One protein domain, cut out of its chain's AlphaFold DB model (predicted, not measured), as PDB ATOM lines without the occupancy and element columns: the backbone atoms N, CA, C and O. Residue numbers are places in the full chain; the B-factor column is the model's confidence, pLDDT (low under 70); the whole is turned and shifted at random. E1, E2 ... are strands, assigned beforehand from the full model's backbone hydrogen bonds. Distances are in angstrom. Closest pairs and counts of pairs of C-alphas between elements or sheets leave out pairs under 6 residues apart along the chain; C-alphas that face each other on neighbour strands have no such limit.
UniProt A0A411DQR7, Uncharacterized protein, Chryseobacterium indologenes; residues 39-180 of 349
ATOM      1  N   ASP A  39     -10.298  87.751   9.720       95.38
ATOM      2  CA  ASP A  39      -8.899  87.861   9.306       95.38
ATOM      3  C   ASP A  39      -8.050  88.349  10.492       95.38
ATOM      4  O   ASP A  39      -8.376  89.347  11.142       95.38
ATOM      5  N   PHE A  40      -6.943  87.658  10.750       96.31
ATOM      6  CA  PHE A  40      -5.985  88.013  11.794       96.31
ATOM      7  C   PHE A  40      -4.782  88.732  11.183       96.31
ATOM      8  O   PHE A  40      -4.276  88.346  10.126       96.31
ATOM      9  N   LYS A  41      -4.308  89.781  11.857       95.88
ATOM     10  CA  LYS A  41      -3.136  90.565  11.451       95.88
ATOM     11  C   LYS A  41      -1.993  90.317  12.413       95.88
ATOM     12  O   LYS A  41      -2.213  90.265  13.617       95.88
ATOM     13  N   GLN A  42      -0.783  90.192  11.880       95.25
ATOM     14  CA  GLN A  42       0.400  90.015  12.710       95.25
ATOM     15  C   GLN A  42       0.608  91.240  13.606       95.25
ATOM     16  O   GLN A  42       0.565  92.383  13.145       95.25
ATOM     17  N   GLU A  43       0.828  90.980  14.887       94.50
ATOM     18  CA  GLU A  43       1.146  91.967  15.907       94.50
ATOM     19  C   GLU A  43       2.622  91.835  16.303       94.50
ATOM     20  O   GLU A  43       3.170  90.729  16.298       94.50
ATOM     21  N   PRO A  44       3.289  92.946  16.657       93.00
ATOM     22  CA  PRO A  44       4.638  92.879  17.189       93.00
ATOM     23  C   PRO A  44       4.639  92.202  18.564       93.00
ATOM     24  O   PRO A  44       3.770  92.457  19.405       93.00
ATOM     25  N   VAL A  45       5.657  91.375  18.788       93.81
ATOM     26  CA  VAL A  45       5.950  90.742  20.071       93.81
ATOM     27  C   VAL A  45       7.392  91.063  20.453       93.81
ATOM     28  O   VAL A  45       8.308  90.902  19.648       93.81
ATOM     29  N   ASP A  46       7.585  91.535  21.678       93.75
ATOM     30  CA  ASP A  46       8.899  91.860  22.215       93.75
ATOM     31  C   ASP A  46       9.429  90.640  22.970       93.75
ATOM     32  O   ASP A  46       8.934  90.291  24.047       93.75
ATOM     33  N   CYS A  47      10.425  89.973  22.392       93.06
ATOM     34  CA  CYS A  47      11.051  88.793  22.978       93.06
ATOM     35  C   CYS A  47      12.409  89.126  23.614       93.06
ATOM     36  O   CYS A  47      13.227  89.856  23.060       93.06
ATOM     37  N   THR A  48      12.643  88.568  24.798       90.12
ATOM     38  CA  THR A  48      13.883  88.673  25.575       90.12
ATOM     39  C   THR A  48      14.535  87.301  25.706       90.12
ATOM     40  O   THR A  48      13.852  86.324  26.022       90.12
ATOM     41  N   GLY A  49      15.853  87.235  25.528       89.31
ATOM     42  CA  GLY A  49      16.638  86.001  25.574       89.31
ATOM     43  C   GLY A  49      17.570  85.899  24.373       89.31
ATOM     44  O   GLY A  49      17.870  86.903  23.724       89.31
ATOM     45  N   GLU A  50      18.029  84.685  24.091       86.56
ATOM     46  CA  GLU A  50      18.836  84.414  22.906       86.56
ATOM     47  C   GLU A  50      17.963  84.401  21.645       86.56
ATOM     48  O   GLU A  50      16.760  84.106  21.680       86.56
ATOM     49  N   LYS A  51      18.576  84.736  20.505       84.88
ATOM     50  CA  LYS A  51      17.908  84.644  19.208       84.88
ATOM     51  C   LYS A  51      17.522  83.184  18.977       84.88
ATOM     52  O   LYS A  51      18.384  82.318  19.052       84.88
ATOM     53  N   TYR A  52      16.242  82.942  18.705       86.19
ATOM     54  CA  TYR A  52      15.658  81.603  18.586       86.19
ATOM     55  C   TYR A  52      15.640  80.774  19.882       86.19
ATOM     56  O   TYR A  52      15.368  79.589  19.834       86.19
ATOM     57  N   SER A  53      15.873  81.374  21.048       86.88
ATOM     58  CA  SER A  53      15.762  80.710  22.356       86.88
ATOM     59  C   SER A  53      15.307  81.737  23.395       86.88
ATOM     60  O   SER A  53      15.971  82.015  24.394       86.88
ATOM     61  N   SER A  54      14.194  82.409  23.097       87.12
ATOM     62  CA  SER A  54      13.701  83.527  23.903       87.12
ATOM     63  C   SER A  54      13.008  83.048  25.173       87.12
ATOM     64  O   SER A  54      11.917  82.508  25.111       87.12
ATOM     65  N   ASN A  55      13.563  83.352  26.344       85.62
ATOM     66  CA  ASN A  55      12.977  82.967  27.635       85.62
ATOM     67  C   ASN A  55      11.585  83.572  27.877       85.62
ATOM     68  O   ASN A  55      10.778  83.023  28.634       85.62
ATOM     69  N   LYS A  56      11.307  84.737  27.281       88.94
ATOM     70  CA  LYS A  56      10.028  85.430  27.438       88.94
ATOM     71  C   LYS A  56       9.700  86.294  26.229       88.94
ATOM     72  O   LYS A  56      10.567  87.008  25.748       88.94
ATOM     73  N   CYS A  57       8.441  86.288  25.819       91.88
ATOM     74  CA  CYS A  57       7.867  87.146  24.792       91.88
ATOM     75  C   CYS A  57       6.652  87.884  25.366       91.88
ATOM     76  O   CYS A  57       5.875  87.305  26.125       91.88
ATOM     77  N   VAL A  58       6.491  89.168  25.058       91.31
ATOM     78  CA  VAL A  58       5.397  90.002  25.582       91.31
ATOM     79  C   VAL A  58       4.759  90.773  24.435       91.31
ATOM     80  O   VAL A  58       5.463  91.300  23.577       91.31
ATOM     81  N   ASP A  59       3.429  90.829  24.399       89.50
ATOM     82  CA  ASP A  59       2.742  91.645  23.403       89.50
ATOM     83  C   ASP A  59       2.893  93.143  23.701       89.50
ATOM     84  O   ASP A  59       3.147  93.565  24.831       89.50
ATOM     85  N   LYS A  60       2.712  93.978  22.675       82.12
ATOM     86  CA  LYS A  60       2.883  95.437  22.785       82.12
ATOM     87  C   LYS A  60       2.047  96.066  23.909       82.12
ATOM     88  O   LYS A  60       2.477  97.035  24.536       82.12
ATOM     89  N   ASN A  61       0.859  95.517  24.159       81.56
ATOM     90  CA  ASN A  61      -0.069  96.014  25.172       81.56
ATOM     91  C   ASN A  61       0.204  95.430  26.570       81.56
ATOM     92  O   ASN A  61      -0.457  95.831  27.523       81.56
ATOM     93  N   LYS A  62       1.180  94.518  26.706       73.56
ATOM     94  CA  LYS A  62       1.531  93.777  27.930       73.56
ATOM     95  C   LYS A  62       0.359  93.019  28.560       73.56
ATOM     96  O   LYS A  62       0.403  92.691  29.744       73.56
ATOM     97  N   ASN A  63      -0.660  92.723  27.764       85.50
ATOM     98  CA  ASN A  63      -1.821  91.948  28.177       85.50
ATOM     99  C   ASN A  63      -1.586  90.452  27.977       85.50
ATOM    100  O   ASN A  63      -2.258  89.656  28.625       85.50
ATOM    101  N   LEU A  64      -0.634  90.080  27.113       89.69
ATOM    102  CA  LEU A  64      -0.164  88.719  26.900       89.69
ATOM    103  C   LEU A  64       1.343  88.644  27.162       89.69
ATOM    104  O   LEU A  64       2.128  89.368  26.552       89.69
ATOM    105  N   SER A  65       1.761  87.714  28.014       90.44
ATOM    106  CA  SER A  65       3.158  87.299  28.114       90.44
ATOM    107  C   SER A  65       3.283  85.792  27.993       90.44
ATOM    108  O   SER A  65       2.438  85.063  28.502       90.44
ATOM    109  N   ILE A  66       4.336  85.342  27.328       91.88
ATOM    110  CA  ILE A  66       4.649  83.945  27.059       91.88
ATOM    111  C   ILE A  66       6.042  83.710  27.628       91.88
ATOM    112  O   ILE A  66       6.974  84.436  27.292       91.88
ATOM    113  N   SER A  67       6.189  82.747  28.522       86.56
ATOM    114  CA  SER A  67       7.456  82.375  29.138       86.56
ATOM    115  C   SER A  67       7.744  80.912  28.871       86.56
ATOM    116  O   SER A  67       6.849  80.071  28.941       86.56
ATOM    117  N   PHE A  68       9.002  80.628  28.573       84.12
ATOM    118  CA  PHE A  68       9.445  79.315  28.142       84.12
ATOM    119  C   PHE A  68      10.320  78.698  29.224       84.12
ATOM    120  O   PHE A  68      11.314  79.284  29.653       84.12
ATOM    121  N   ASP A  69       9.925  77.515  29.671       76.62
ATOM    122  CA  ASP A  69      10.697  76.641  30.543       76.62
ATOM    123  C   ASP A  69      10.960  75.322  29.803       76.62
ATOM    124  O   ASP A  69      10.246  74.963  28.866       76.62
ATOM    125  N   LYS A  70      11.968  74.565  30.241       71.00
ATOM    126  CA  LYS A  70      12.418  73.327  29.587       71.00
ATOM    127  C   LYS A  70      11.273  72.349  29.296       71.00
ATOM    128  O   LYS A  70      11.288  71.666  28.278       71.00
ATOM    129  N   ASN A  71      10.285  72.293  30.190       74.38
ATOM    130  CA  ASN A  71       9.178  71.337  30.125       74.38
ATOM    131  C   ASN A  71       7.801  72.012  30.037       74.38
ATOM    132  O   ASN A  71       6.782  71.347  30.244       74.38
ATOM    133  N   SER A  72       7.744  73.335  29.857       79.94
ATOM    134  CA  SER A  72       6.459  74.028  29.826       79.94
ATOM    135  C   SER A  72       6.502  75.389  29.147       79.94
ATOM    136  O   SER A  72       7.528  76.060  29.099       79.94
ATOM    137  N   ILE A  73       5.337  75.810  28.665       88.25
ATOM    138  CA  ILE A  73       5.084  77.156  28.165       88.25
ATOM    139  C   ILE A  73       4.054  77.784  29.096       88.25
ATOM    140  O   ILE A  73       2.945  77.273  29.258       88.25
ATOM    141  N   LEU A  74       4.431  78.876  29.747       85.12
ATOM    142  CA  LEU A  74       3.559  79.649  30.618       85.12
ATOM    143  C   LEU A  74       3.029  80.849  29.842       85.12
ATOM    144  O   LEU A  74       3.795  81.690  29.388       85.12
ATOM    145  N   PHE A  75       1.714  80.966  29.758       90.38
ATOM    146  CA  PHE A  75       1.040  82.147  29.254       90.38
ATOM    147  C   PHE A  75       0.451  82.918  30.431       90.38
ATOM    148  O   PHE A  75      -0.239  82.345  31.270       90.38
ATOM    149  N   THR A  76       0.659  84.225  30.469       85.69
ATOM    150  CA  THR A  76      -0.120  85.138  31.305       85.69
ATOM    151  C   THR A  76      -0.949  86.002  30.377       85.69
ATOM    152  O   THR A  76      -0.382  86.745  29.579       85.69
ATOM    153  N   TYR A  77      -2.271  85.899  30.462       88.50
ATOM    154  CA  TYR A  77      -3.190  86.672  29.636       88.50
ATOM    155  C   TYR A  77      -4.322  87.228  30.489       88.50
ATOM    156  O   TYR A  77      -4.924  86.487  31.262       88.50
ATOM    157  N   ASN A  78      -4.572  88.537  30.409       84.31
ATOM    158  CA  ASN A  78      -5.570  89.230  31.237       84.31
ATOM    159  C   ASN A  78      -5.441  88.908  32.745       84.31
ATOM    160  O   ASN A  78      -6.429  88.659  33.432       84.31
ATOM    161  N   ASN A  79      -4.205  88.895  33.261       79.81
ATOM    162  CA  ASN A  79      -3.854  88.541  34.649       79.81
ATOM    163  C   ASN A  79      -4.181  87.096  35.075       79.81
ATOM    164  O   ASN A  79      -4.111  86.779  36.262       79.81
ATOM    165  N   GLN A  80      -4.510  86.210  34.136       81.44
ATOM    166  CA  GLN A  80      -4.659  84.778  34.382       81.44
ATOM    167  C   GLN A  80      -3.451  84.022  33.843       81.44
ATOM    168  O   GLN A  80      -2.895  84.385  32.808       81.44
ATOM    169  N   ASN A  81      -3.053  82.965  34.548       83.50
ATOM    170  CA  ASN A  81      -1.940  82.111  34.153       83.50
ATOM    171  C   ASN A  81      -2.464  80.810  33.552       83.50
ATOM    172  O   ASN A  81      -3.263  80.113  34.174       83.50
ATOM    173  N   TYR A  82      -1.943  80.462  32.384       86.00
ATOM    174  CA  TYR A  82      -2.228  79.239  31.656       86.00
ATOM    175  C   TYR A  82      -0.908  78.520  31.437       86.00
ATOM    176  O   TYR A  82       0.067  79.127  31.009       86.00
ATOM    177  N   ILE A  83      -0.854  77.229  31.729       83.56
ATOM    178  CA  ILE A  83       0.368  76.448  31.546       83.56
ATOM    179  C   ILE A  83       0.089  75.421  30.472       83.56
ATOM    180  O   ILE A  83      -0.892  74.685  30.572       83.56
ATOM    181  N   ASP A  84       0.996  75.287  29.522       84.88
ATOM    182  CA  ASP A  84       1.117  74.123  28.664       84.88
ATOM    183  C   ASP A  84       2.345  73.303  29.087       84.88
ATOM    184  O   ASP A  84       3.401  73.863  29.331       84.88
ATOM    185  N   LYS A  85       2.192  71.987  29.261       75.62
ATOM    186  CA  LYS A  85       3.261  71.076  29.731       75.62
ATOM    187  C   LYS A  85       3.811  70.214  28.588       75.62
ATOM    188  O   LYS A  85       4.302  69.114  28.825       75.62
ATOM    189  N   LEU A  86       3.653  70.661  27.345       67.88
ATOM    190  CA  LEU A  86       4.294  70.010  26.210       67.88
ATOM    191  C   LEU A  86       5.819  70.076  26.375       67.88
ATOM    192  O   LEU A  86       6.362  71.106  26.780       67.88
ATOM    193  N   ASN A  87       6.502  68.973  26.046       56.91
ATOM    194  CA  ASN A  87       7.955  68.974  25.877       56.91
ATOM    195  C   ASN A  87       8.276  69.908  24.713       56.91
ATOM    196  O   ASN A  87       8.131  69.539  23.553       56.91
ATOM    197  N   ASN A  88       8.672  71.134  25.039       55.06
ATOM    198  CA  ASN A  88       8.990  72.168  24.064       55.06
ATOM    199  C   ASN A  88      10.499  72.206  23.762       55.06
ATOM    200  O   ASN A  88      11.027  73.247  23.383       55.06
ATOM    201  N   SER A  89      11.210  71.090  23.982       53.25
ATOM    202  CA  SER A  89      12.643  70.995  23.709       53.25
ATOM    203  C   SER A  89      12.869  70.849  22.208       53.25
ATOM    204  O   SER A  89      13.038  69.749  21.684       53.25
ATOM    205  N   SER A  90      12.829  71.975  21.510       64.38
ATOM    206  CA  SER A  90      13.531  72.100  20.246       64.38
ATOM    207  C   SER A  90      14.987  72.424  20.554       64.38
ATOM    208  O   SER A  90      15.289  73.530  21.004       64.38
ATOM    209  N   ASP A  91      15.889  71.472  20.314       66.00
ATOM    210  CA  ASP A  91      17.333  71.696  20.473       66.00
ATOM    211  C   ASP A  91      17.862  72.751  19.481       66.00
ATOM    212  O   ASP A  91      18.902  73.364  19.712       66.00
ATOM    213  N   LEU A  92      17.116  73.005  18.397       79.25
ATOM    214  CA  LEU A  92      17.437  73.992  17.363       79.25
ATOM    215  C   LEU A  92      16.801  75.367  17.616       79.25
ATOM    216  O   LEU A  92      17.031  76.302  16.848       79.25
ATOM    217  N   GLY A  93      16.004  75.496  18.680       86.56
ATOM    218  CA  GLY A  93      15.356  76.742  19.072       86.56
ATOM    219  C   GLY A  93      13.921  76.920  18.564       86.56
ATOM    220  O   GLY A  93      13.334  76.036  17.928       86.56
ATOM    221  N   TYR A  94      13.348  78.086  18.854       89.31
ATOM    222  CA  TYR A  94      11.990  78.483  18.512       89.31
ATOM    223  C   TYR A  94      11.811  79.992  18.302       89.31
ATOM    224  O   TYR A  94      12.534  80.825  18.849       89.31
ATOM    225  N   GLU A  95      10.775  80.349  17.547       92.75
ATOM    226  CA  GLU A  95      10.310  81.716  17.318       92.75
ATOM    227  C   GLU A  95       8.817  81.844  17.655       92.75
ATOM    228  O   GLU A  95       8.050  80.889  17.546       92.75
ATOM    229  N   THR A  96       8.389  83.024  18.110       94.44
ATOM    230  CA  THR A  96       6.988  83.290  18.470       94.44
ATOM    231  C   THR A  96       6.392  84.336  17.545       94.44
ATOM    232  O   THR A  96       6.941  85.424  17.400       94.44
ATOM    233  N   PHE A  97       5.222  84.039  16.989       95.56
ATOM    234  CA  PHE A  97       4.430  84.973  16.199       95.56
ATOM    235  C   PHE A  97       3.077  85.199  16.866       95.56
ATOM    236  O   PHE A  97       2.418  84.257  17.313       95.56
ATOM    237  N   LEU A  98       2.649  86.457  16.913       96.44
ATOM    238  CA  LEU A  98       1.367  86.857  17.476       96.44
ATOM    239  C   LEU A  98       0.500  87.476  16.389       96.44
ATOM    240  O   LEU A  98       0.981  88.274  15.588       96.44
ATOM    241  N   PHE A  99      -0.786  87.140  16.386       96.44
ATOM    242  CA  PHE A  99      -1.755  87.723  15.472       96.44
ATOM    243  C   PHE A  99      -3.011  88.135  16.227       96.44
ATOM    244  O   PHE A  99      -3.553  87.341  16.990       96.44
ATOM    245  N   GLY A 100      -3.490  89.351  15.989       94.62
ATOM    246  CA  GLY A 100      -4.706  89.897  16.585       94.62
ATOM    247  C   GLY A 100      -5.825  90.073  15.565       94.62
ATOM    248  O   GLY A 100      -5.586  90.286  14.372       94.62
ATOM    249  N   SER A 101      -7.061  89.982  16.042       93.75
ATOM    250  CA  SER A 101      -8.274  90.309  15.289       93.75
ATOM    251  C   SER A 101      -8.892  91.627  15.769       93.75
ATOM    252  O   SER A 101      -8.474  92.202  16.769       93.75
ATOM    253  N   SER A 102      -9.939  92.093  15.084       87.12
ATOM    254  CA  SER A 102     -10.721  93.261  15.516       87.12
ATOM    255  C   SER A 102     -11.536  93.043  16.795       87.12
ATOM    256  O   SER A 102     -12.031  94.014  17.354       87.12
ATOM    257  N   ASN A 103     -11.718  91.791  17.226       86.75
ATOM    258  CA  ASN A 103     -12.575  91.419  18.356       86.75
ATOM    259  C   ASN A 103     -11.752  91.020  19.593       86.75
ATOM    260  O   ASN A 103     -12.228  90.241  20.415       86.75
ATOM    261  N   ASP A 104     -10.498  91.473  19.672       87.06
ATOM    262  CA  ASP A 104      -9.519  91.118  20.709       87.06
ATOM    263  C   ASP A 104      -9.197  89.611  20.821       87.06
ATOM    264  O   ASP A 104      -8.470  89.189  21.721       87.06
ATOM    265  N   GLU A 105      -9.656  88.780  19.876       92.88
ATOM    266  CA  GLU A 105      -9.166  87.406  19.732       92.88
ATOM    267  C   GLU A 105      -7.720  87.432  19.222       92.88
ATOM    268  O   GLU A 105      -7.386  88.229  18.336       92.88
ATOM    269  N   LYS A 106      -6.883  86.521  19.729       95.31
ATOM    270  CA  LYS A 106      -5.481  86.363  19.330       95.31
ATOM    271  C   LYS A 106      -5.179  84.928  18.892       95.31
ATOM    272  O   LYS A 106      -5.698  83.970  19.459       95.31
ATOM    273  N   ILE A 107      -4.294  84.786  17.909       97.06
ATOM    274  CA  ILE A 107      -3.639  83.528  17.546       97.06
ATOM    275  C   ILE A 107      -2.162  83.647  17.900       97.06
ATOM    276  O   ILE A 107      -1.503  84.613  17.516       97.06
ATOM    277  N   ILE A 108      -1.652  82.664  18.632       96.69
ATOM    278  CA  ILE A 108      -0.245  82.564  19.013       96.69
ATOM    279  C   ILE A 108       0.330  81.363  18.269       96.69
ATOM    280  O   ILE A 108      -0.178  80.249  18.412       96.69
ATOM    281  N   LEU A 109       1.379  81.591  17.484       96.12
ATOM    282  CA  LEU A 109       2.159  80.535  16.848       96.12
ATOM    283  C   LEU A 109       3.523  80.451  17.520       96.12
ATOM    284  O   LEU A 109       4.247  81.443  17.574       96.12
ATOM    285  N   ILE A 110       3.877  79.263  17.994       94.56
ATOM    286  CA  ILE A 110       5.228  78.950  18.459       94.56
ATOM    287  C   ILE A 110       5.827  78.017  17.420       94.56
ATOM    288  O   ILE A 110       5.356  76.897  17.227       94.56
ATOM    289  N   HIS A 111       6.816  78.521  16.698       92.62
ATOM    290  CA  HIS A 111       7.505  77.804  15.643       92.62
ATOM    291  C   HIS A 111       8.796  77.213  16.201       92.62
ATOM    292  O   HIS A 111       9.736  77.940  16.485       92.62
ATOM    293  N   ASN A 112       8.831  75.895  16.352       90.31
ATOM    294  CA  ASN A 112      10.013  75.126  16.715       90.31
ATOM    295  C   ASN A 112      10.770  74.715  15.439       90.31
ATOM    296  O   ASN A 112      10.171  74.155  14.511       90.31
ATOM    297  N   PHE A 113      12.075  74.989  15.383       87.62
ATOM    298  CA  PHE A 113      12.933  74.548  14.280       87.62
ATOM    299  C   PHE A 113      13.215  73.044  14.397       87.62
ATOM    300  O   PHE A 113      13.562  72.559  15.467       87.62
ATOM    301  N   LEU A 114      13.075  72.300  13.301       84.75
ATOM    302  CA  LEU A 114      13.474  70.894  13.217       84.75
ATOM    303  C   LEU A 114      14.619  70.762  12.212       84.75
ATOM    304  O   LEU A 114      14.745  71.594  11.317       84.75
ATOM    305  N   GLU A 115      15.422  69.699  12.324       82.31
ATOM    306  CA  GLU A 115      16.563  69.476  11.418       82.31
ATOM    307  C   GLU A 115      16.136  69.503   9.945       82.31
ATOM    308  O   GLU A 115      16.839  70.059   9.110       82.31
ATOM    309  N   ASN A 116      14.954  68.954   9.650       82.69
ATOM    310  CA  ASN A 116      14.413  68.837   8.295       82.69
ATOM    311  C   ASN A 116      13.025  69.486   8.153       82.69
ATOM    312  O   ASN A 116      12.221  69.076   7.313       82.69
ATOM    313  N   GLY A 117      12.688  70.471   8.992       87.38
ATOM    314  CA  GLY A 117      11.354  71.061   8.929       87.38
ATOM    315  C   GLY A 117      10.995  72.053  10.025       87.38
ATOM    316  O   GLY A 117      11.836  72.684  10.665       87.38
ATOM    317  N   HIS A 118       9.691  72.201  10.216       88.12
ATOM    318  CA  HIS A 118       9.080  73.216  11.057       88.12
ATOM    319  C   HIS A 118       7.946  72.590  11.856       88.12
ATOM    320  O   HIS A 118       7.037  72.000  11.279       88.12
ATOM    321  N   LEU A 119       7.955  72.766  13.174       90.56
ATOM    322  CA  LEU A 119       6.840  72.385  14.031       90.56
ATOM    323  C   LEU A 119       6.134  73.644  14.527       90.56
ATOM    324  O   LEU A 119       6.703  74.429  15.281       90.56
ATOM    325  N   PHE A 120       4.878  73.825  14.137       92.50
ATOM    326  CA  PHE A 120       4.041  74.923  14.607       92.50
ATOM    327  C   PHE A 120       3.123  74.443  15.724       92.50
ATOM    328  O   PHE A 120       2.280  73.576  15.497       92.50
ATOM    329  N   LEU A 121       3.247  75.029  16.913       93.81
ATOM    330  CA  LEU A 121       2.257  74.923  17.982       93.81
ATOM    331  C   LEU A 121       1.315  76.119  17.891       93.81
ATOM    332  O   LEU A 121       1.771  77.264  17.831       93.81
ATOM    333  N   VAL A 122       0.010  75.861  17.880       95.75
ATOM    334  CA  VAL A 122      -0.995  76.900  17.649       95.75
ATOM    335  C   VAL A 122      -1.913  77.028  18.849       95.75
ATOM    336  O   VAL A 122      -2.562  76.066  19.264       95.75
ATOM    337  N   TYR A 123      -2.020  78.250  19.356       95.75
ATOM    338  CA  TYR A 123      -2.927  78.600  20.438       95.75
ATOM    339  C   TYR A 123      -3.897  79.683  19.989       95.75
ATOM    340  O   TYR A 123      -3.561  80.573  19.207       95.75
ATOM    341  N   TYR A 124      -5.102  79.612  20.528       95.19
ATOM    342  CA  TYR A 124      -6.145  80.605  20.362       95.19
ATOM    343  C   TYR A 124      -6.461  81.222  21.712       95.19
ATOM    344  O   TYR A 124      -6.765  80.501  22.661       95.19
ATOM    345  N   ALA A 125      -6.412  82.543  21.792       93.19
ATOM    346  CA  ALA A 125      -6.769  83.287  22.983       93.19
ATOM    347  C   ALA A 125      -7.976  84.183  22.702       93.19
ATOM    348  O   ALA A 125      -8.052  84.855  21.673       93.19
ATOM    349  N   ASN A 126      -8.916  84.206  23.635       90.38
ATOM    350  CA  ASN A 126      -9.979  85.201  23.706       90.38
ATOM    351  C   ASN A 126     -10.036  85.759  25.128       90.38
ATOM    352  O   ASN A 126      -9.368  85.230  26.011       90.38
ATOM    353  N   ASN A 127     -10.882  86.763  25.368       82.38
ATOM    354  CA  ASN A 127     -10.963  87.501  26.636       82.38
ATOM    355  C   ASN A 127     -10.940  86.649  27.920       82.38
ATOM    356  O   ASN A 127     -10.490  87.146  28.952       82.38
ATOM    357  N   ASN A 128     -11.390  85.390  27.863       79.69
ATOM    358  CA  ASN A 128     -11.567  84.539  29.035       79.69
ATOM    359  C   ASN A 128     -10.668  83.291  29.057       79.69
ATOM    360  O   ASN A 128     -10.597  82.626  30.093       79.69
ATOM    361  N   ASN A 129     -10.041  82.897  27.944       89.12
ATOM    362  CA  ASN A 129      -9.253  81.667  27.898       89.12
ATOM    363  C   ASN A 129      -8.144  81.668  26.848       89.12
ATOM    364  O   ASN A 129      -8.189  82.388  25.855       89.12
ATOM    365  N   ILE A 130      -7.178  80.777  27.070       91.75
ATOM    366  CA  ILE A 130      -6.261  80.300  26.043       91.75
ATOM    367  C   ILE A 130      -6.562  78.828  25.802       91.75
ATOM    368  O   ILE A 130      -6.667  78.032  26.739       91.75
ATOM    369  N   LYS A 131      -6.694  78.470  24.530       92.25
ATOM    370  CA  LYS A 131      -6.866  77.101  24.073       92.25
ATOM    371  C   LYS A 131      -5.702  76.679  23.189       92.25
ATOM    372  O   LYS A 131      -5.273  77.444  22.332       92.25
ATOM    373  N   PHE A 132      -5.240  75.449  23.352       92.62
ATOM    374  CA  PHE A 132      -4.349  74.805  22.397       92.62
ATOM    375  C   PHE A 132      -5.179  74.240  21.241       92.62
ATOM    376  O   PHE A 132      -6.051  73.401  21.466       92.62
ATOM    377  N   LEU A 133      -4.945  74.726  20.021       92.81
ATOM    378  CA  LEU A 133      -5.652  74.262  18.822       92.81
ATOM    379  C   LEU A 133      -5.032  72.988  18.243       92.81
ATOM    380  O   LEU A 133      -5.735  72.182  17.640       92.81
ATOM    381  N   GLY A 134      -3.719  72.814  18.398       90.00
ATOM    382  CA  GLY A 134      -2.998  71.668  17.862       90.00
ATOM    383  C   GLY A 134      -1.572  72.003  17.443       90.00
ATOM    384  O   GLY A 134      -1.102  73.134  17.589       90.00
ATOM    385  N   LYS A 135      -0.895  70.985  16.909       91.56
ATOM    386  CA  LYS A 135       0.436  71.091  16.313       91.56
ATOM    387  C   LYS A 135       0.382  70.713  14.835       91.56
ATOM    388  O   LYS A 135      -0.406  69.845  14.467       91.56
ATOM    389  N   ASN A 136       1.215  71.334  14.010       90.88
ATOM    390  CA  ASN A 136       1.394  70.946  12.615       90.88
ATOM    391  C   ASN A 136       2.881  70.909  12.271       90.88
ATOM    392  O   ASN A 136       3.582  71.902  12.465       90.88
ATOM    393  N   GLU A 137       3.342  69.773  11.763       89.81
ATOM    394  CA  GLU A 137       4.703  69.610  11.261       89.81
ATOM    395  C   GLU A 137       4.723  69.819   9.746       89.81
ATOM    396  O   GLU A 137       3.868  69.311   9.018       89.81
ATOM    397  N   VAL A 138       5.696  70.590   9.278       86.69
ATOM    398  CA  VAL A 138       5.947  70.857   7.867       86.69
ATOM    399  C   VAL A 138       7.377  70.445   7.564       86.69
ATOM    400  O   VAL A 138       8.320  71.062   8.058       86.69
ATOM    401  N   ILE A 139       7.539  69.417   6.740       83.19
ATOM    402  CA  ILE A 139       8.851  68.956   6.283       83.19
ATOM    403  C   ILE A 139       9.303  69.882   5.155       83.19
ATOM    404  O   ILE A 139       8.582  70.060   4.171       83.19
ATOM    405  N   ASN A 140      10.486  70.478   5.296       75.56
ATOM    406  CA  ASN A 140      11.051  71.328   4.259       75.56
ATOM    407  C   ASN A 140      12.052  70.518   3.432       75.56
ATOM    408  O   ASN A 140      13.150  70.217   3.884       75.56
ATOM    409  N   ASN A 141      11.671  70.185   2.200       66.50
ATOM    410  CA  ASN A 141      12.540  69.460   1.266       66.50
ATOM    411  C   ASN A 141      13.504  70.389   0.504       66.50
ATOM    412  O   ASN A 141      14.175  69.941  -0.425       66.50
ATOM    413  N   THR A 142      13.534  71.684   0.834       65.31
ATOM    414  CA  THR A 142      14.313  72.695   0.113       65.31
ATOM    415  C   THR A 142      15.201  73.489   1.068       65.31
ATOM    416  O   THR A 142      14.736  73.985   2.090       65.31
ATOM    417  N   GLU A 143      16.479  73.651   0.720       58.44
ATOM    418  CA  GLU A 143      17.472  74.405   1.509       58.44
ATOM    419  C   GLU A 143      17.256  75.935   1.473       58.44
ATOM    420  O   GLU A 143      18.049  76.701   2.024       58.44
ATOM    421  N   GLU A 144      16.197  76.416   0.813       62.06
ATOM    422  CA  GLU A 144      15.937  77.846   0.685       62.06
ATOM    423  C   GLU A 144      15.413  78.441   1.999       62.06
ATOM    424  O   GLU A 144      14.416  78.006   2.583       62.06
ATOM    425  N   ASN A 145      16.115  79.480   2.454       58.09
ATOM    426  CA  ASN A 145      15.804  80.230   3.661       58.09
ATOM    427  C   ASN A 145      14.560  81.096   3.415       58.09
ATOM    428  O   ASN A 145      14.633  82.246   2.977       58.09
ATOM    429  N   ASN A 146      13.397  80.504   3.641       63.38
ATOM    430  CA  ASN A 146      12.126  81.121   3.327       63.38
ATOM    431  C   ASN A 146      11.683  82.092   4.417       63.38
ATOM    432  O   ASN A 146      11.343  81.690   5.529       63.38
ATOM    433  N   ALA A 147      11.607  83.378   4.080       71.06
ATOM    434  CA  ALA A 147      10.885  84.336   4.904       71.06
ATOM    435  C   ALA A 147       9.406  83.917   5.003       71.06
ATOM    436  O   ALA A 147       8.733  83.732   3.983       71.06
ATOM    437  N   TYR A 148       8.891  83.765   6.226       76.56
ATOM    438  CA  TYR A 148       7.483  83.440   6.427       76.56
ATOM    439  C   TYR A 148       6.598  84.615   6.021       76.56
ATOM    440  O   TYR A 148       6.792  85.747   6.464       76.56
ATOM    441  N   ASN A 149       5.574  84.327   5.222       85.88
ATOM    442  CA  ASN A 149       4.455  85.232   5.014       85.88
ATOM    443  C   ASN A 149       3.197  84.540   5.529       85.88
ATOM    444  O   ASN A 149       2.640  83.673   4.855       85.88
ATOM    445  N   PHE A 150       2.799  84.885   6.751       91.69
ATOM    446  CA  PHE A 150       1.627  84.304   7.383       91.69
ATOM    447  C   PHE A 150       0.372  85.069   6.986       91.69
ATOM    448  O   PHE A 150       0.285  86.291   7.125       91.69
ATOM    449  N   LYS A 151      -0.657  84.325   6.601       94.75
ATOM    450  CA  LYS A 151      -2.032  84.817   6.598       94.75
ATOM    451  C   LYS A 151      -2.867  83.866   7.434       94.75
ATOM    452  O   LYS A 151      -2.815  82.662   7.221       94.75
ATOM    453  N   ILE A 152      -3.629  84.397   8.384       96.12
ATOM    454  CA  ILE A 152      -4.437  83.582   9.292       96.12
ATOM    455  C   ILE A 152      -5.894  84.006   9.182       96.12
ATOM    456  O   ILE A 152      -6.216  85.194   9.249       96.12
ATOM    457  N   LYS A 153      -6.769  83.018   9.002       95.81
ATOM    458  CA  LYS A 153      -8.216  83.205   8.947       95.81
ATOM    459  C   LYS A 153      -8.907  82.280   9.924       95.81
ATOM    460  O   LYS A 153      -8.552  81.113  10.024       95.81
ATOM    461  N   LYS A 154      -9.945  82.768  10.585       94.31
ATOM    462  CA  LYS A 154     -10.821  81.958  11.430       94.31
ATOM    463  C   LYS A 154     -12.221  81.935  10.852       94.31
ATOM    464  O   LYS A 154     -12.736  82.957  10.419       94.31
ATOM    465  N   THR A 155     -12.835  80.769  10.886       92.56
ATOM    466  CA  THR A 155     -14.278  80.569  10.733       92.56
ATOM    467  C   THR A 155     -14.829  80.035  12.055       92.56
ATOM    468  O   THR A 155     -14.060  79.795  12.985       92.56
ATOM    469  N   ASP A 156     -16.132  79.782  12.145       86.38
ATOM    470  CA  ASP A 156     -16.736  79.246  13.373       86.38
ATOM    471  C   ASP A 156     -16.129  77.904  13.817       86.38
ATOM    472  O   ASP A 156     -16.062  77.626  15.012       86.38
ATOM    473  N   ARG A 157     -15.656  77.082  12.867       89.62
ATOM    474  CA  ARG A 157     -15.163  75.721  13.141       89.62
ATOM    475  C   ARG A 157     -13.659  75.551  13.042       89.62
ATOM    476  O   ARG A 157     -13.130  74.584  13.569       89.62
ATOM    477  N   LYS A 158     -12.951  76.432  12.337       94.44
ATOM    478  CA  LYS A 158     -11.528  76.215  12.051       94.44
ATOM    479  C   LYS A 158     -10.719  77.494  11.972       94.44
ATOM    480  O   LYS A 158     -11.244  78.545  11.604       94.44
ATOM    481  N   VAL A 159      -9.427  77.354  12.241       96.06
ATOM    482  CA  VAL A 159      -8.390  78.342  11.947       96.06
ATOM    483  C   VAL A 159      -7.556  77.825  10.781       96.06
ATOM    484  O   VAL A 159      -6.935  76.772  10.882       96.06
ATOM    485  N   ASP A 160      -7.565  78.562   9.678       95.69
ATOM    486  CA  ASP A 160      -6.747  78.321   8.496       95.69
ATOM    487  C   ASP A 160      -5.471  79.166   8.585       95.69
ATOM    488  O   ASP A 160      -5.531  80.394   8.711       95.69
ATOM    489  N   ILE A 161      -4.318  78.506   8.500       95.69
ATOM    490  CA  ILE A 161      -2.994  79.123   8.510       95.69
ATOM    491  C   ILE A 161      -2.385  78.914   7.132       95.69
ATOM    492  O   ILE A 161      -2.087  77.795   6.709       95.69
ATOM    493  N   PHE A 162      -2.229  80.022   6.421       93.06
ATOM    494  CA  PHE A 162      -1.611  80.058   5.113       93.06
ATOM    495  C   PHE A 162      -0.148  80.453   5.280       93.06
ATOM    496  O   PHE A 162       0.146  81.529   5.813       93.06
ATOM    497  N   LEU A 163       0.742  79.565   4.847       88.81
ATOM    498  CA  LEU A 163       2.184  79.789   4.818       88.81
ATOM    499  C   LEU A 163       2.608  80.187   3.398       88.81
ATOM    500  O   LEU A 163       1.775  80.427   2.518       88.81
ATOM    501  N   ASN A 164       3.917  80.249   3.149       82.25
ATOM    502  CA  ASN A 164       4.399  80.379   1.780       82.25
ATOM    503  C   ASN A 164       3.993  79.133   0.940       82.25
ATOM    504  O   ASN A 164       3.718  78.064   1.497       82.25
ATOM    505  N   PRO A 165       3.976  79.228  -0.404       75.94
ATOM    506  CA  PRO A 165       3.571  78.110  -1.260       75.94
ATOM    507  C   PRO A 165       4.408  76.830  -1.104       75.94
ATOM    508  O   PRO A 165       3.918  75.758  -1.437       75.94
ATOM    509  N   GLN A 166       5.651  76.935  -0.624       77.62
ATOM    510  CA  GLN A 166       6.573  75.804  -0.480       77.62
ATOM    511  C   GLN A 166       6.327  75.002   0.812       77.62
ATOM    512  O   GLN A 166       6.543  73.796   0.825       77.62
ATOM    513  N   LEU A 167       5.839  75.649   1.874       80.06
ATOM    514  CA  LEU A 167       5.559  75.032   3.176       80.06
ATOM    515  C   LEU A 167       4.139  74.450   3.269       80.06
ATOM    516  O   LEU A 167       3.857  73.606   4.115       80.06
ATOM    517  N   GLY A 168       3.236  74.875   2.386       83.19
ATOM    518  CA  GLY A 168       1.852  74.415   2.386       83.19
ATOM    519  C   GLY A 168       1.005  75.044   3.497       83.19
ATOM    520  O   GLY A 168       1.493  75.587   4.484       83.19
ATOM    521  N   ASN A 169      -0.310  75.003   3.308       91.06
ATOM    522  CA  ASN A 169      -1.274  75.576   4.248       91.06
ATOM    523  C   ASN A 169      -1.851  74.470   5.130       91.06
ATOM    524  O   ASN A 169      -1.986  73.334   4.677       91.06
ATOM    525  N   PHE A 170      -2.268  74.813   6.345       93.31
ATOM    526  CA  PHE A 170      -2.917  73.860   7.241       93.31
ATOM    527  C   PHE A 170      -4.098  74.487   7.983       93.31
ATOM    528  O   PHE A 170      -4.209  75.707   8.111       93.31
ATOM    529  N   SER A 171      -4.999  73.629   8.456       94.44
ATOM    530  CA  SER A 171      -6.230  74.027   9.136       94.44
ATOM    531  C   SER A 171      -6.369  73.267  10.447       94.44
ATOM    532  O   SER A 171      -6.180  72.052  10.479       94.44
ATOM    533  N   LEU A 172      -6.753  73.967  11.511       93.56
ATOM    534  CA  LEU A 172      -6.991  73.381  12.829       93.56
ATOM    535  C   LEU A 172      -8.443  73.578  13.247       93.56
ATOM    536  O   LEU A 172      -9.003  74.661  13.082       93.56
ATOM    537  N   ASP A 173      -9.039  72.520  13.786       89.19
ATOM    538  CA  ASP A 173     -10.432  72.480  14.226       89.19
ATOM    539  C   ASP A 173     -10.568  73.075  15.636       89.19
ATOM    540  O   ASP A 173      -9.933  72.619  16.588       89.19
ATOM    541  N   ILE A 174     -11.406  74.101  15.771       87.06
ATOM    542  CA  ILE A 174     -11.638  74.819  17.030       87.06
ATOM    543  C   ILE A 174     -12.453  73.964  18.003       87.06
ATOM    544  O   ILE A 174     -12.282  74.100  19.215       87.06
ATOM    545  N   GLU A 175     -13.314  73.071  17.512       83.06
ATOM    546  CA  GLU A 175     -14.103  72.177  18.370       83.06
ATOM    547  C   GLU A 175     -13.213  71.138  19.067       83.06
ATOM    548  O   GLU A 175     -13.555  70.651  20.143       83.06
ATOM    549  N   LYS A 176     -12.031  70.857  18.502       84.81
ATOM    550  CA  LYS A 176     -11.003  69.985  19.096       84.81
ATOM    551  C   LYS A 176     -10.021  70.729  20.006       84.81
ATOM    552  O   LYS A 176      -9.102  70.112  20.540       84.81
ATOM    553  N   ALA A 177     -10.187  72.041  20.168       87.31
ATOM    554  CA  ALA A 177      -9.275  72.863  20.947       87.31
ATOM    555  C   ALA A 177      -9.378  72.572  22.447       87.31
ATOM    556  O   ALA A 177     -10.469  72.538  23.018       87.31
ATOM    557  N   VAL A 178      -8.230  72.475  23.111       83.38
ATOM    558  CA  VAL A 178      -8.148  72.186  24.547       83.38
ATOM    559  C   VAL A 178      -7.964  73.449  25.347       83.38
ATOM    560  O   VAL A 178      -7.033  74.211  25.113       83.38
ATOM    561  N   ASN A 179      -8.830  73.655  26.333       85.06
ATOM    562  CA  ASN A 179      -8.712  74.784  27.238       85.06
ATOM    563  C   ASN A 179      -7.542  74.568  28.206       85.06
ATOM    564  O   ASN A 179      -7.539  73.606  28.972       85.06
ATOM    565  N   LEU A 180      -6.571  75.482  28.216       81.19
ATOM    566  CA  LEU A 180      -5.404  75.373  29.095       81.19
ATOM    567  C   LEU A 180      -5.748  75.560  30.584       81.19
ATOM    568  O   LEU A 180      -4.930  75.228  31.440       81.19
TER     569      LEU A 180
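Overview. This is residues 39 to 180 of the 349 residues of an uncharacterized protein of Chryseobacterium indologenes (UniProt A0A411DQR7). Three layers of strands are stacked here: the five-strand sheet E2 to E6, then the leaf of long strands E7 to E10 in the middle, then the small leaf E11 to E13. The last two layers belong to one eight-strand sheet, curled like part of a barrel and folded back on itself with E1 as the hinge, and the five-strand sheet faces it as a sandwich, with the strands crossed at 36 degrees. The printed part has 142 residues with no named helix and thirteen named strands, E1 to E13 along the chain, and its class is all strand. Both sheets are antiparallel, in the orders E10, E9, E8, E7, E1, E11, E12, E13 and E2, E3, E4, E5, E6. The whole is compact, with a radius of gyration of the C-alphas of 14.3 A and spans of 42 by 34 by 26 A.

Arrangement. E1, residues 39 to 43, runs on into E2, residues 45 to 50, across a break of 1 residue at 47 degrees, and the two meet only through their link. E2 begins a meander, each strand the antiparallel neighbour of the one before, with E3, residues 53 to 59, E4, residues 64 to 69, E5, residues 72 to 77, and E6, residues 80 to 84. Within hydrogen-bond range are N 48 and O 56 at 2.8 A between E2 and E3, N 57 and O 66 at 2.8 A between E3 and E4, N 67 and O 74 at 2.8 A between E4 and E5, and N 75 and O 82 at 2.8 A between E5 and E6. A second meander is E7, residues 94 to 100, E8, residues 106 to 114, E9, residues 117 to 126, and E10, residues 129 to 139. Here N 97 and O 109 are 2.8 A apart, N 110 and O 121 2.9 A, and N 120 and O 136 2.9 A. Between the two sheets, the closest C-alphas of E3 and E7 are those of Ser 53 and Tyr 94, 5.8 A apart. The third meander is E11, residues 151 to 154, E12, residues 158 to 162, and E13, residues 170 to 173, with N 153 and O 160 at 2.9 A and N 161 and O 170 at 2.8 A. Pairing on E1 is staggered: residues 39 to 40 pair with E11, N 40 and O 152 being 3.0 A apart, and residues 41 to 43 pair with E7, N 43 and O 98 being 2.8 A apart. The edge strands E10 and E13 come closest at the C-alphas of Leu 133 and Leu 172, 6.2 A apart.

Along the chain. E1 begins at C-alpha 39, at (-8.899, 87.861, 9.306). E3 is 17.0 A long from first to last C-alpha, E7 20.3 A, E8 25.2 A and E9 29.6 A. E10, the longest strand with 11 residues, spans 30.9 A from C-alpha 129 at (-9.253, 81.667, 27.898) to C-alpha 139 at (8.851, 68.956, 6.283). E11 and E13 are 10.4 A long each, and E13 ends at C-alpha 173, at (-10.432, 72.480, 14.226). After it, residues 178 to 179 pair antiparallel with residues 131 to 132 of E10.

Size, cuts and confidence. The two C-alphas farthest apart are those of Asn 79 and Thr 142, 42.1 A. The printed part has no cut. The link from E10 to E11, 11 residues, is long, while those from E6 to E7 and from E12 to E13 are short and the others tight. The mean pLDDT of the printed part is 86.1, and residues 86 to 91 and 141 to 146 are under 70.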